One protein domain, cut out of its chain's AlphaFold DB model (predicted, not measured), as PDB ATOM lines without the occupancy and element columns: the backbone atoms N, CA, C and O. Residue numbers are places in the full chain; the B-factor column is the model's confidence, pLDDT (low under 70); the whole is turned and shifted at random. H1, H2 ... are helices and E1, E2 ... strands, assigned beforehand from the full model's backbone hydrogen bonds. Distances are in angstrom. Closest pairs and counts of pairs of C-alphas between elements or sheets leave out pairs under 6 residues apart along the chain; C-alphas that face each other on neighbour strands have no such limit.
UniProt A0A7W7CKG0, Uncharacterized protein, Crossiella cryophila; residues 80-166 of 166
ATOM      1  N   SER A  80     150.273 175.090  64.683       90.38
ATOM      2  CA  SER A  80     151.337 175.482  63.764       90.38
ATOM      3  C   SER A  80     151.286 176.960  63.378       90.38
ATOM      4  O   SER A  80     152.246 177.461  62.791       90.38
ATOM      5  N   VAL A  81     150.214 177.682  63.722       89.94
ATOM      6  CA  VAL A  81     150.044 179.092  63.353       89.94
ATOM      7  C   VAL A  81     150.337 180.058  64.496       89.94
ATOM      8  O   VAL A  81     150.393 179.726  65.686       89.94
ATOM      9  N   CYS A  82     150.554 181.306  64.103       86.94
ATOM     10  CA  CYS A  82     150.828 182.412  64.996       86.94
ATOM     11  C   CYS A  82     149.582 182.823  65.798       86.94
ATOM     12  O   CYS A  82     148.557 183.233  65.256       86.94
ATOM     13  N   GLU A  83     149.725 182.842  67.113       83.06
ATOM     14  CA  GLU A  83     148.876 183.587  68.034       83.06
ATOM     15  C   GLU A  83     149.269 185.075  68.002       83.06
ATOM     16  O   GLU A  83     150.434 185.420  67.842       83.06
ATOM     17  N   SER A  84     148.330 185.999  68.148       70.00
ATOM     18  CA  SER A  84     148.605 187.432  68.243       70.00
ATOM     19  C   SER A  84     147.887 188.023  69.449       70.00
ATOM     20  O   SER A  84     146.693 187.825  69.662       70.00
ATOM     21  N   PHE A  85     148.623 188.783  70.265       59.25
ATOM     22  CA  PHE A  85     148.018 189.577  71.339       59.25
ATOM     23  C   PHE A  85     147.311 190.818  70.776       59.25
ATOM     24  O   PHE A  85     146.390 191.369  71.385       59.25
ATOM     25  N   ALA A  86     147.775 191.292  69.619       62.09
ATOM     26  CA  ALA A  86     147.136 192.360  68.885       62.09
ATOM     27  C   ALA A  86     146.047 191.784  67.979       62.09
ATOM     28  O   ALA A  86     146.094 190.650  67.515       62.09
ATOM     29  N   ALA A  87     145.053 192.612  67.712       63.06
ATOM     30  CA  ALA A  87     144.111 192.364  66.644       63.06
ATOM     31  C   ALA A  87     144.822 192.132  65.307       63.06
ATOM     32  O   ALA A  87     145.701 192.905  64.965       63.06
ATOM     33  N   VAL A  88     144.391 191.169  64.505       64.31
ATOM     34  CA  VAL A  88     144.806 191.010  63.110       64.31
ATOM     35  C   VAL A  88     143.689 191.536  62.213       64.31
ATOM     36  O   VAL A  88     142.526 191.151  62.344       64.31
ATOM     37  N   CYS A  89     144.030 192.459  61.311       69.38
ATOM     38  CA  CYS A  89     143.090 192.968  60.322       69.38
ATOM     39  C   CYS A  89     143.043 191.979  59.157       69.38
ATOM     40  O   CYS A  89     144.086 191.758  58.548       69.38
ATOM     41  N   PRO A  90     141.863 191.464  58.774       61.31
ATOM     42  CA  PRO A  90     141.756 190.459  57.714       61.31
ATOM     43  C   PRO A  90     142.159 190.975  56.322       61.31
ATOM     44  O   PRO A  90     142.355 190.179  55.414       61.31
ATOM     45  N   VAL A  91     142.274 192.298  56.143       65.00
ATOM     46  CA  VAL A  91     142.593 192.933  54.850       65.00
ATOM     47  C   VAL A  91     144.055 193.389  54.757       65.00
ATOM     48  O   VAL A  91     144.647 193.325  53.688       65.00
ATOM     49  N   HIS A  92     144.649 193.861  55.861       65.31
ATOM     50  CA  HIS A  92     145.963 194.534  55.869       65.31
ATOM     51  C   HIS A  92     146.979 193.890  56.824       65.31
ATOM     52  O   HIS A  92     147.895 194.566  57.302       65.31
ATOM     53  N   ASP A  93     146.766 192.621  57.175       58.44
ATOM     54  CA  ASP A  93     147.694 191.782  57.949       58.44
ATOM     55  C   ASP A  93     149.156 192.035  57.497       58.44
ATOM     56  O   ASP A  93     149.383 192.166  56.289       58.44
ATOM     57  N   PRO A  94     150.168 192.165  58.387       53.84
ATOM     58  CA  PRO A  94     150.190 191.972  59.848       53.84
ATOM     59  C   PRO A  94     150.337 193.241  60.697       53.84
ATOM     60  O   PRO A  94     150.750 193.197  61.854       53.84
ATOM     61  N   LEU A  95     150.007 194.413  60.157       52.62
ATOM     62  CA  LEU A  95     150.351 195.690  60.790       52.62
ATOM     63  C   LEU A  95     149.195 196.365  61.537       52.62
ATOM     64  O   LEU A  95     149.042 197.583  61.445       52.62
ATOM     65  N   VAL A  96     148.387 195.654  62.330       52.66
ATOM     66  CA  VAL A  96     147.491 196.371  63.259       52.66
ATOM     67  C   VAL A  96     148.313 196.868  64.441       52.66
ATOM     68  O   VAL A  96     148.566 196.180  65.426       52.66
ATOM     69  N   ARG A  97     148.759 198.115  64.338       50.62
ATOM     70  CA  ARG A  97     149.472 198.775  65.426       50.62
ATOM     71  C   ARG A  97     148.478 199.092  66.550       50.62
ATOM     72  O   ARG A  97     147.411 199.663  66.306       50.62
ATOM     73  N   LYS A  98     148.841 198.793  67.807       43.25
ATOM     74  CA  LYS A  98     148.257 199.496  68.964       43.25
ATOM     75  C   LYS A  98     148.466 200.984  68.706       43.25
ATOM     76  O   LYS A  98     149.611 201.425  68.617       43.25
ATOM     77  N   MET A  99     147.397 201.770  68.562       41.78
ATOM     78  CA  MET A  99     147.596 203.212  68.611       41.78
ATOM     79  C   MET A  99     147.988 203.575  70.039       41.78
ATOM     80  O   MET A  99     147.275 203.295  71.003       41.78
ATOM     81  N   PHE A 100     149.162 204.184  70.160       34.69
ATOM     82  CA  PHE A 100     149.653 204.758  71.400       34.69
ATOM     83  C   PHE A 100     148.659 205.833  71.886       34.69
ATOM     84  O   PHE A 100     148.160 206.617  71.077       34.69
ATOM     85  N   ARG A 101     148.416 205.894  73.208       35.91
ATOM     86  CA  ARG A 101     147.533 206.847  73.935       35.91
ATOM     87  C   ARG A 101     146.026 206.527  73.984       35.91
ATOM     88  O   ARG A 101     145.201 207.368  73.642       35.91
ATOM     89  N   GLY A 102     145.649 205.338  74.463       37.06
ATOM     90  CA  GLY A 102     144.297 205.091  75.002       37.06
ATOM     91  C   GLY A 102     143.139 205.087  73.992       37.06
ATOM     92  O   GLY A 102     141.986 205.167  74.397       37.06
ATOM     93  N   ARG A 103     143.416 204.994  72.682       45.53
ATOM     94  CA  ARG A 103     142.399 205.050  71.606       45.53
ATOM     95  C   ARG A 103     142.164 203.719  70.876       45.53
ATOM     96  O   ARG A 103     141.691 203.727  69.738       45.53
ATOM     97  N   GLY A 104     142.461 202.602  71.542       54.31
ATOM     98  CA  GLY A 104     142.294 201.248  71.010       54.31
ATOM     99  C   GLY A 104     143.338 200.861  69.954       54.31
ATOM    100  O   GLY A 104     144.162 201.664  69.517       54.31
ATOM    101  N   LEU A 105     143.312 199.593  69.549       56.81
ATOM    102  CA  LEU A 105     143.966 199.122  68.323       56.81
ATOM    103  C   LEU A 105     143.317 199.857  67.125       56.81
ATOM    104  O   LEU A 105     142.163 200.265  67.237       56.81
ATOM    105  N   ARG A 106     144.027 200.101  66.015       57.81
ATOM    106  CA  ARG A 106     143.423 200.527  64.732       57.81
ATOM    107  C   ARG A 106     144.236 199.993  63.564       57.81
ATOM    108  O   ARG A 106     145.462 199.990  63.605       57.81
ATOM    109  N   CYS A 107     143.543 199.603  62.498       62.81
ATOM    110  CA  CYS A 107     144.191 199.317  61.228       62.81
ATOM    111  C   CYS A 107     144.795 200.622  60.661       62.81
ATOM    112  O   CYS A 107     144.080 201.627  60.613       62.81
ATOM    113  N   PRO A 108     146.079 200.639  60.253       56.03
ATOM    114  CA  PRO A 108     146.705 201.803  59.624       56.03
ATOM    115  C   PRO A 108     146.284 201.992  58.159       56.03
ATOM    116  O   PRO A 108     146.621 203.014  57.566       56.03
ATOM    117  N   GLY A 109     145.562 201.026  57.576       57.12
ATOM    118  CA  GLY A 109     144.968 201.156  56.250       57.12
ATOM    119  C   GLY A 109     143.993 202.334  56.177       57.12
ATOM    120  O   GLY A 109     143.382 202.739  57.170       57.12
ATOM    121  N   THR A 110     143.847 202.911  54.988       55.81
ATOM    122  CA  THR A 110     142.877 203.984  54.746       55.81
ATOM    123  C   THR A 110     141.449 203.483  55.007       55.81
ATOM    124  O   THR A 110     141.126 202.318  54.782       55.81
ATOM    125  N   ARG A 111     140.536 204.358  55.456       51.75
ATOM    126  CA  ARG A 111     139.123 203.975  55.690       51.75
ATOM    127  C   ARG A 111     138.419 203.412  54.448       51.75
ATOM    128  O   ARG A 111     137.433 202.704  54.600       51.75
ATOM    129  N   SER A 112     138.901 203.738  53.248       53.62
ATOM    130  CA  SER A 112     138.379 203.200  51.986       53.62
ATOM    131  C   SER A 112     138.728 201.726  51.766       53.62
ATOM    132  O   SER A 112     138.024 201.056  51.022       53.62
ATOM    133  N   SER A 113     139.784 201.221  52.411       53.12
ATOM    134  CA  SER A 113     140.270 199.842  52.272       53.12
ATOM    135  C   SER A 113     139.995 198.980  53.510       53.12
ATOM    136  O   SER A 113     139.944 197.760  53.408       53.12
ATOM    137  N   CYS A 114     139.786 199.579  54.692       55.97
ATOM    138  CA  CYS A 114     139.422 198.863  55.919       55.97
ATOM    139  C   CYS A 114     138.159 199.466  56.556       55.97
ATOM    140  O   CYS A 114     138.253 200.495  57.236       55.97
ATOM    141  N   PRO A 115     136.977 198.841  56.390       54.88
ATOM    142  CA  PRO A 115     135.739 199.337  56.996       54.88
ATOM    143  C   PRO A 115     135.678 199.108  58.520       54.88
ATOM    144  O   PRO A 115     134.823 199.673  59.204       54.88
ATOM    145  N   TRP A 116     136.586 198.296  59.069       53.19
ATOM    146  CA  TRP A 116     136.507 197.770  60.429       53.19
ATOM    147  C   TRP A 116     137.025 198.760  61.488       53.19
ATOM    148  O   TRP A 116     138.184 199.179  61.472       53.19
ATOM    149  N   ARG A 117     136.175 199.097  62.472       54.53
ATOM    150  CA  ARG A 117     136.528 199.907  63.663       54.53
ATOM    151  C   ARG A 117     137.041 199.080  64.853       54.53
ATOM    152  O   ARG A 117     137.136 199.620  65.950       54.53
ATOM    153  N   GLY A 118     137.352 197.802  64.656       54.06
ATOM    154  CA  GLY A 118     137.809 196.900  65.719       54.06
ATOM    155  C   GLY A 118     136.977 195.637  65.881       54.06
ATOM    156  O   GLY A 118     137.485 194.618  66.336       54.06
ATOM    157  N   GLU A 119     135.717 195.685  65.457       52.59
ATOM    158  CA  GLU A 119     134.889 194.491  65.291       52.59
ATOM    159  C   GLU A 119     135.476 193.612  64.176       52.59
ATOM    160  O   GLU A 119     135.944 194.140  63.167       52.59
ATOM    161  N   GLY A 120     135.503 192.292  64.375       54.50
ATOM    162  CA  GLY A 120     136.054 191.331  63.403       54.50
ATOM    163  C   GLY A 120     137.582 191.188  63.413       54.50
ATOM    164  O   GLY A 120     138.148 190.509  62.559       54.50
ATOM    165  N   TRP A 121     138.284 191.815  64.359       65.94
ATOM    166  CA  TRP A 121     139.714 191.570  64.515       65.94
ATOM    167  C   TRP A 121     139.998 190.191  65.087       65.94
ATOM    168  O   TRP A 121     139.478 189.820  66.140       65.94
ATOM    169  N   ARG A 122     140.864 189.465  64.387       69.50
ATOM    170  CA  ARG A 122     141.265 188.110  64.756       69.50
ATOM    171  C   ARG A 122     142.371 188.159  65.789       69.50
ATOM    172  O   ARG A 122     143.105 189.142  65.871       69.50
ATOM    173  N   ARG A 123     142.473 187.109  66.590       72.44
ATOM    174  CA  ARG A 123     143.557 186.931  67.561       72.44
ATOM    175  C   ARG A 123     144.628 185.994  67.031       72.44
ATOM    176  O   ARG A 123     145.671 185.870  67.650       72.44
ATOM    177  N   HIS A 124     144.394 185.365  65.886       80.00
ATOM    178  CA  HIS A 124     145.334 184.443  65.271       80.00
ATOM    179  C   HIS A 124     145.669 184.907  63.858       80.00
ATOM    180  O   HIS A 124     144.802 185.320  63.084       80.00
ATOM    181  N   CYS A 125     146.957 184.878  63.548       81.50
ATOM    182  CA  CYS A 125     147.490 185.174  62.232       81.50
ATOM    183  C   CYS A 125     147.707 183.846  61.510       81.50
ATOM    184  O   CYS A 125     148.276 182.921  62.078       81.50
ATOM    185  N   ALA A 126     147.292 183.766  60.247       84.12
ATOM    186  CA  ALA A 126     147.451 182.556  59.439       84.12
ATOM    187  C   ALA A 126     148.915 182.268  59.049       84.12
ATOM    188  O   ALA A 126     149.201 181.247  58.430       84.12
ATOM    189  N   ALA A 127     149.853 183.163  59.381       85.62
ATOM    190  CA  ALA A 127     151.271 182.918  59.171       85.62
ATOM    191  C   ALA A 127     151.764 181.771  60.074       85.62
ATOM    192  O   ALA A 127     151.368 181.702  61.245       85.62
ATOM    193  N   PRO A 128     152.681 180.923  59.575       88.50
ATOM    194  CA  PRO A 128     153.253 179.849  60.372       88.50
ATOM    195  C   PRO A 128     153.995 180.408  61.590       88.50
ATOM    196  O   PRO A 128     154.630 181.471  61.544       88.50
ATOM    197  N   MET A 129     153.911 179.678  62.696       91.12
ATOM    198  CA  MET A 129     154.688 179.931  63.896       91.12
ATOM    199  C   MET A 129     156.177 179.801  63.567       91.12
ATOM    200  O   MET A 129     156.619 178.819  62.985       91.12
ATOM    201  N   ALA A 130     156.958 180.791  63.989       91.06
ATOM    202  CA  ALA A 130     158.413 180.766  63.931       91.06
ATOM    203  C   ALA A 130     159.041 180.493  65.306       91.06
ATOM    204  O   ALA A 130     160.149 179.966  65.389       91.06
ATOM    205  N   ALA A 131     158.366 180.874  66.393       90.69
ATOM    206  CA  ALA A 131     158.861 180.683  67.749       90.69
ATOM    207  C   ALA A 131     157.732 180.562  68.774       90.69
ATOM    208  O   ALA A 131     156.674 181.171  68.627       90.69
ATOM    209  N   VAL A 132     158.016 179.859  69.867       91.62
ATOM    210  CA  VAL A 132     157.265 179.947  71.119       91.62
ATOM    211  C   VAL A 132     158.022 180.869  72.064       91.62
ATOM    212  O   VAL A 132     159.226 180.703  72.289       91.62
ATOM    213  N   VAL A 133     157.322 181.852  72.618       90.38
ATOM    214  CA  VAL A 133     157.884 182.880  73.494       90.38
ATOM    215  C   VAL A 133     157.180 182.863  74.836       90.38
ATOM    216  O   VAL A 133     155.960 182.745  74.897       90.38
ATOM    217  N   GLU A 134     157.954 183.000  75.905       90.56
ATOM    218  CA  GLU A 134     157.453 183.142  77.266       90.56
ATOM    219  C   GLU A 134     157.528 184.610  77.700       90.56
ATOM    220  O   GLU A 134     158.584 185.255  77.619       90.56
ATOM    221  N   HIS A 135     156.390 185.157  78.131       84.12
ATOM    222  CA  HIS A 135     156.305 186.532  78.603       84.12
ATOM    223  C   HIS A 135     156.906 186.645  80.013       84.12
ATOM    224  O   HIS A 135     156.409 186.004  80.941       84.12
ATOM    225  N   PRO A 136     157.933 187.488  80.232       81.50
ATOM    226  CA  PRO A 136     158.725 187.453  81.462       81.50
ATOM    227  C   PRO A 136     157.942 187.864  82.715       81.50
ATOM    228  O   PRO A 136     158.281 187.428  83.808       81.50
ATOM    229  N   ALA A 137     156.904 188.697  82.575       83.75
ATOM    230  CA  ALA A 137     156.129 189.177  83.721       83.75
ATOM    231  C   ALA A 137     154.945 188.269  84.091       83.75
ATOM    232  O   ALA A 137     154.469 188.331  85.218       83.75
ATOM    233  N   THR A 138     154.438 187.468  83.148       85.38
ATOM    234  CA  THR A 138     153.206 186.676  83.338       85.38
ATOM    235  C   THR A 138     153.445 185.171  83.249       85.38
ATOM    236  O   THR A 138     152.583 184.405  83.663       85.38
ATOM    237  N   GLY A 139     154.585 184.732  82.707       86.88
ATOM    238  CA  GLY A 139     154.875 183.320  82.439       86.88
ATOM    239  C   GLY A 139     154.048 182.720  81.296       86.88
ATOM    240  O   GLY A 139     154.173 181.533  81.007       86.88
ATOM    241  N   GLU A 140     153.202 183.512  80.629       87.06
ATOM    242  CA  GLU A 140     152.381 183.032  79.517       87.06
ATOM    243  C   GLU A 140     153.255 182.652  78.322       87.06
ATOM    244  O   GLU A 140     154.120 183.427  77.903       87.06
ATOM    245  N   ARG A 141     152.991 181.477  77.742       89.50
ATOM    246  CA  ARG A 141     153.642 181.002  76.518       89.50
ATOM    247  C   ARG A 141     152.755 181.256  75.316       89.50
ATOM    248  O   ARG A 141     151.571 180.942  75.360       89.50
ATOM    249  N   ARG A 142     153.338 181.807  74.253       87.88
ATOM    250  CA  ARG A 142     152.624 182.191  73.029       87.88
ATOM    251  C   ARG A 142     153.408 181.827  71.782       87.88
ATOM    252  O   ARG A 142     154.638 181.805  71.800       87.88
ATOM    253  N   ARG A 143     152.685 181.563  70.700       90.56
ATOM    254  CA  ARG A 143     153.216 181.135  69.396       90.56
ATOM    255  C   ARG A 143     153.287 182.322  68.449       90.56
ATOM    256  O   ARG A 143     152.243 182.871  68.139       90.56
ATOM    257  N   TRP A 144     154.451 182.713  67.939       88.38
ATOM    258  CA  TRP A 144     154.588 183.895  67.077       88.38
ATOM    259  C   TRP A 144     155.279 183.602  65.750       88.38
ATOM    260  O   TRP A 144     156.276 182.884  65.705       88.38
ATOM    261  N   CYS A 145     154.786 184.207  64.666       87.81
ATOM    262  CA  CYS A 145     155.496 184.298  63.390       87.81
ATOM    263  C   CYS A 145     156.630 185.335  63.470       87.81
ATOM    264  O   CYS A 145     156.673 186.157  64.389       87.81
ATOM    265  N   LEU A 146     157.530 185.348  62.480       86.19
ATOM    266  CA  LEU A 146     158.687 186.257  62.453       86.19
ATOM    267  C   LEU A 146     158.299 187.737  62.593       86.19
ATOM    268  O   LEU A 146     158.982 188.493  63.284       86.19
ATOM    269  N   VAL A 147     157.190 188.149  61.970       82.69
ATOM    270  CA  VAL A 147     156.746 189.547  61.993       82.69
ATOM    271  C   VAL A 147     156.209 189.939  63.369       82.69
ATOM    272  O   VAL A 147     156.662 190.937  63.932       82.69
ATOM    273  N   HIS A 148     155.300 189.145  63.945       82.38
ATOM    274  CA  HIS A 148     154.766 189.417  65.283       82.38
ATOM    275  C   HIS A 148     155.851 189.316  66.359       82.38
ATOM    276  O   HIS A 148     155.893 190.156  67.254       82.38
ATOM    277  N   LEU A 149     156.797 188.381  66.220       84.62
ATOM    278  CA  LEU A 149     157.960 188.286  67.101       84.62
ATOM    279  C   LEU A 149     158.814 189.563  67.067       84.62
ATOM    280  O   LEU A 149     159.236 190.043  68.119       84.62
ATOM    281  N   ALA A 150     159.080 190.123  65.883       83.25
ATOM    282  CA  ALA A 150     159.868 191.348  65.742       83.25
ATOM    283  C   ALA A 150     159.166 192.563  66.373       83.25
ATOM    284  O   ALA A 150     159.804 193.347  67.079       83.25
ATOM    285  N   VAL A 151     157.853 192.695  66.158       78.44
ATOM    286  CA  VAL A 151     157.038 193.764  66.759       78.44
ATOM    287  C   VAL A 151     157.014 193.643  68.281       78.44
ATOM    288  O   VAL A 151     157.272 194.624  68.979       78.44
ATOM    289  N   GLU A 152     156.753 192.445  68.803       79.06
ATOM    290  CA  GLU A 152     156.652 192.224  70.245       79.06
ATOM    291  C   GLU A 152     157.997 192.409  70.948       79.06
ATOM    292  O   GLU A 152     158.045 193.057  71.990       79.06
ATOM    293  N   ARG A 153     159.115 191.962  70.362       83.69
ATOM    294  CA  ARG A 153     160.460 192.230  70.908       83.69
ATOM    295  C   ARG A 153     160.785 193.718  70.999       83.69
ATOM    296  O   ARG A 153     161.441 194.131  71.951       83.69
ATOM    297  N   ALA A 154     160.327 194.523  70.040       79.50
ATOM    298  CA  ALA A 154     160.524 195.971  70.083       79.50
ATOM    299  C   ALA A 154     159.740 196.627  71.235       79.50
ATOM    300  O   ALA A 154     160.189 197.623  71.797       79.50
ATOM    301  N   MET A 155     158.580 196.069  71.593       76.00
ATOM    302  CA  MET A 155     157.747 196.557  72.696       76.00
ATOM    303  C   MET A 155     158.148 195.989  74.061       76.00
ATOM    304  O   MET A 155     158.015 196.673  75.073       76.00
ATOM    305  N   ASN A 156     158.636 194.752  74.086       80.38
ATOM    306  CA  ASN A 156     158.974 193.993  75.280       80.38
ATOM    307  C   ASN A 156     160.367 193.354  75.101       80.38
ATOM    308  O   ASN A 156     160.478 192.165  74.796       80.38
ATOM    309  N   PRO A 157     161.461 194.108  75.314       80.88
ATOM    310  CA  PRO A 157     162.819 193.614  75.062       80.88
ATOM    311  C   PRO A 157     163.215 192.374  75.884       80.88
ATOM    312  O   PRO A 157     164.123 191.647  75.499       80.88
ATOM    313  N   GLY A 158     162.530 192.114  77.006       81.50
ATOM    314  CA  GLY A 158     162.777 190.969  77.894       81.50
ATOM    315  C   GLY A 158     162.124 189.646  77.472       81.50
ATOM    316  O   GLY A 158     162.159 188.686  78.238       81.50
ATOM    317  N   LEU A 159     161.488 189.585  76.301       84.12
ATOM    318  CA  LEU A 159     160.829 188.375  75.807       84.12
ATOM    319  C   LEU A 159     161.817 187.231  75.561       84.12
ATOM    320  O   LEU A 159     162.803 187.384  74.834       84.12
ATOM    321  N   ARG A 160     161.519 186.055  76.121       88.31
ATOM    322  CA  ARG A 160     162.376 184.868  76.018       88.31
ATOM    323  C   ARG A 160     161.811 183.884  75.009       88.31
ATOM    324  O   ARG A 160     160.718 183.363  75.200       88.31
ATOM    325  N   VAL A 161     162.573 183.590  73.959       88.56
ATOM    326  CA  VAL A 161     162.246 182.476  73.058       88.56
ATOM    327  C   VAL A 161     162.556 181.173  73.782       88.56
ATOM    328  O   VAL A 161     163.685 180.975  74.228       88.56
ATOM    329  N   VAL A 162     161.548 180.315  73.916       92.75
ATOM    330  CA  VAL A 162     161.649 179.018  74.602       92.75
ATOM    331  C   VAL A 162     161.682 177.843  73.626       92.75
ATOM    332  O   VAL A 162     162.227 176.800  73.966       92.75
ATOM    333  N   ALA A 163     161.161 178.020  72.410       89.75
ATOM    334  CA  ALA A 163     161.312 177.080  71.302       89.75
ATOM    335  C   ALA A 163     161.298 177.834  69.964       89.75
ATOM    336  O   ALA A 163     160.638 178.867  69.849       89.75
ATOM    337  N   ALA A 164     162.011 177.326  68.960       86.75
ATOM    338  CA  ALA A 164     161.958 177.820  67.584       86.75
ATOM    339  C   ALA A 164     161.349 176.736  66.688       86.75
ATOM    340  O   ALA A 164     161.583 175.551  66.927       86.75
ATOM    341  N   ALA A 165     160.571 177.135  65.684       82.06
ATOM    342  CA  ALA A 165     160.136 176.213  64.644       82.06
ATOM    343  C   ALA A 165     161.355 175.830  63.787       82.06
ATOM    344  O   ALA A 165     162.144 176.705  63.415       82.06
ATOM    345  N   HIS A 166     161.529 174.530  63.549       60.84
ATOM    346  CA  HIS A 166     162.577 173.970  62.695       60.84
ATOM    347  C   HIS A 166     162.107 173.859  61.248       60.84
ATOM    348  O   HIS A 166     160.919 173.520  61.049       60.84
TER     349      HIS A 166
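AT A GLANCE: This is residues 80 to 166 of the 166 residues of an uncharacterized protein of Crossiella cryophila (UniProt A0A7W7CKG0). A three-stranded antiparallel sheet, E4 E3 E5, has H1 over one face; beside E4 lies the antiparallel hairpin E1 E2, whose long loop, residues 89 to 121, makes the far end of the longest axis. The 87 printed residues run E1 E2 E3 E4 H1 E5, class mixed, under half in named elements; the whole is compact, radius of gyration 13.4 A, spanning 40 by 28 by 17 A.

IN THESE COORDINATES: E4 is residues 141 to 144, E3 131 to 134, E5 160 to 164, ending at C-alpha (161.958, 177.820, 67.584). H1, 146 to 155, is 14.6 A long. E1, 81 to 88, begins at C-alpha (150.044, 179.092, 63.353) and bends by 109 degrees at residue 85; E2, 122 to 128, is 15.2 A.

HOW THE PARTS SIT: N 133 and O 142 of E3 and E4 are 2.8 A apart, N 132 and O 163 of E3 and E5 2.8 A. H1, every O i to N i+4 pair within hydrogen-bond range, is on this sheet at height 9.9 A, closest C-alphas Ala 131 and Leu 149, 7.7 A. E4, H1, E5 form a split strand-helix-strand unit, E3 between its strands, crossover right-handed. In hairpin E1 E2, N 84 and O 123 are 2.7 A apart. The closest C-alphas of E1 and E4, Cys 82 and Trp 144, are 4.5 A apart.

THE WHOLE: The farthest C-alphas, Ser 112 and Val 162, are 40.5 A apart. The printed part has no cut; link E1 to E2 is long. Residues 85 to 122 and 166 are under pLDDT 70.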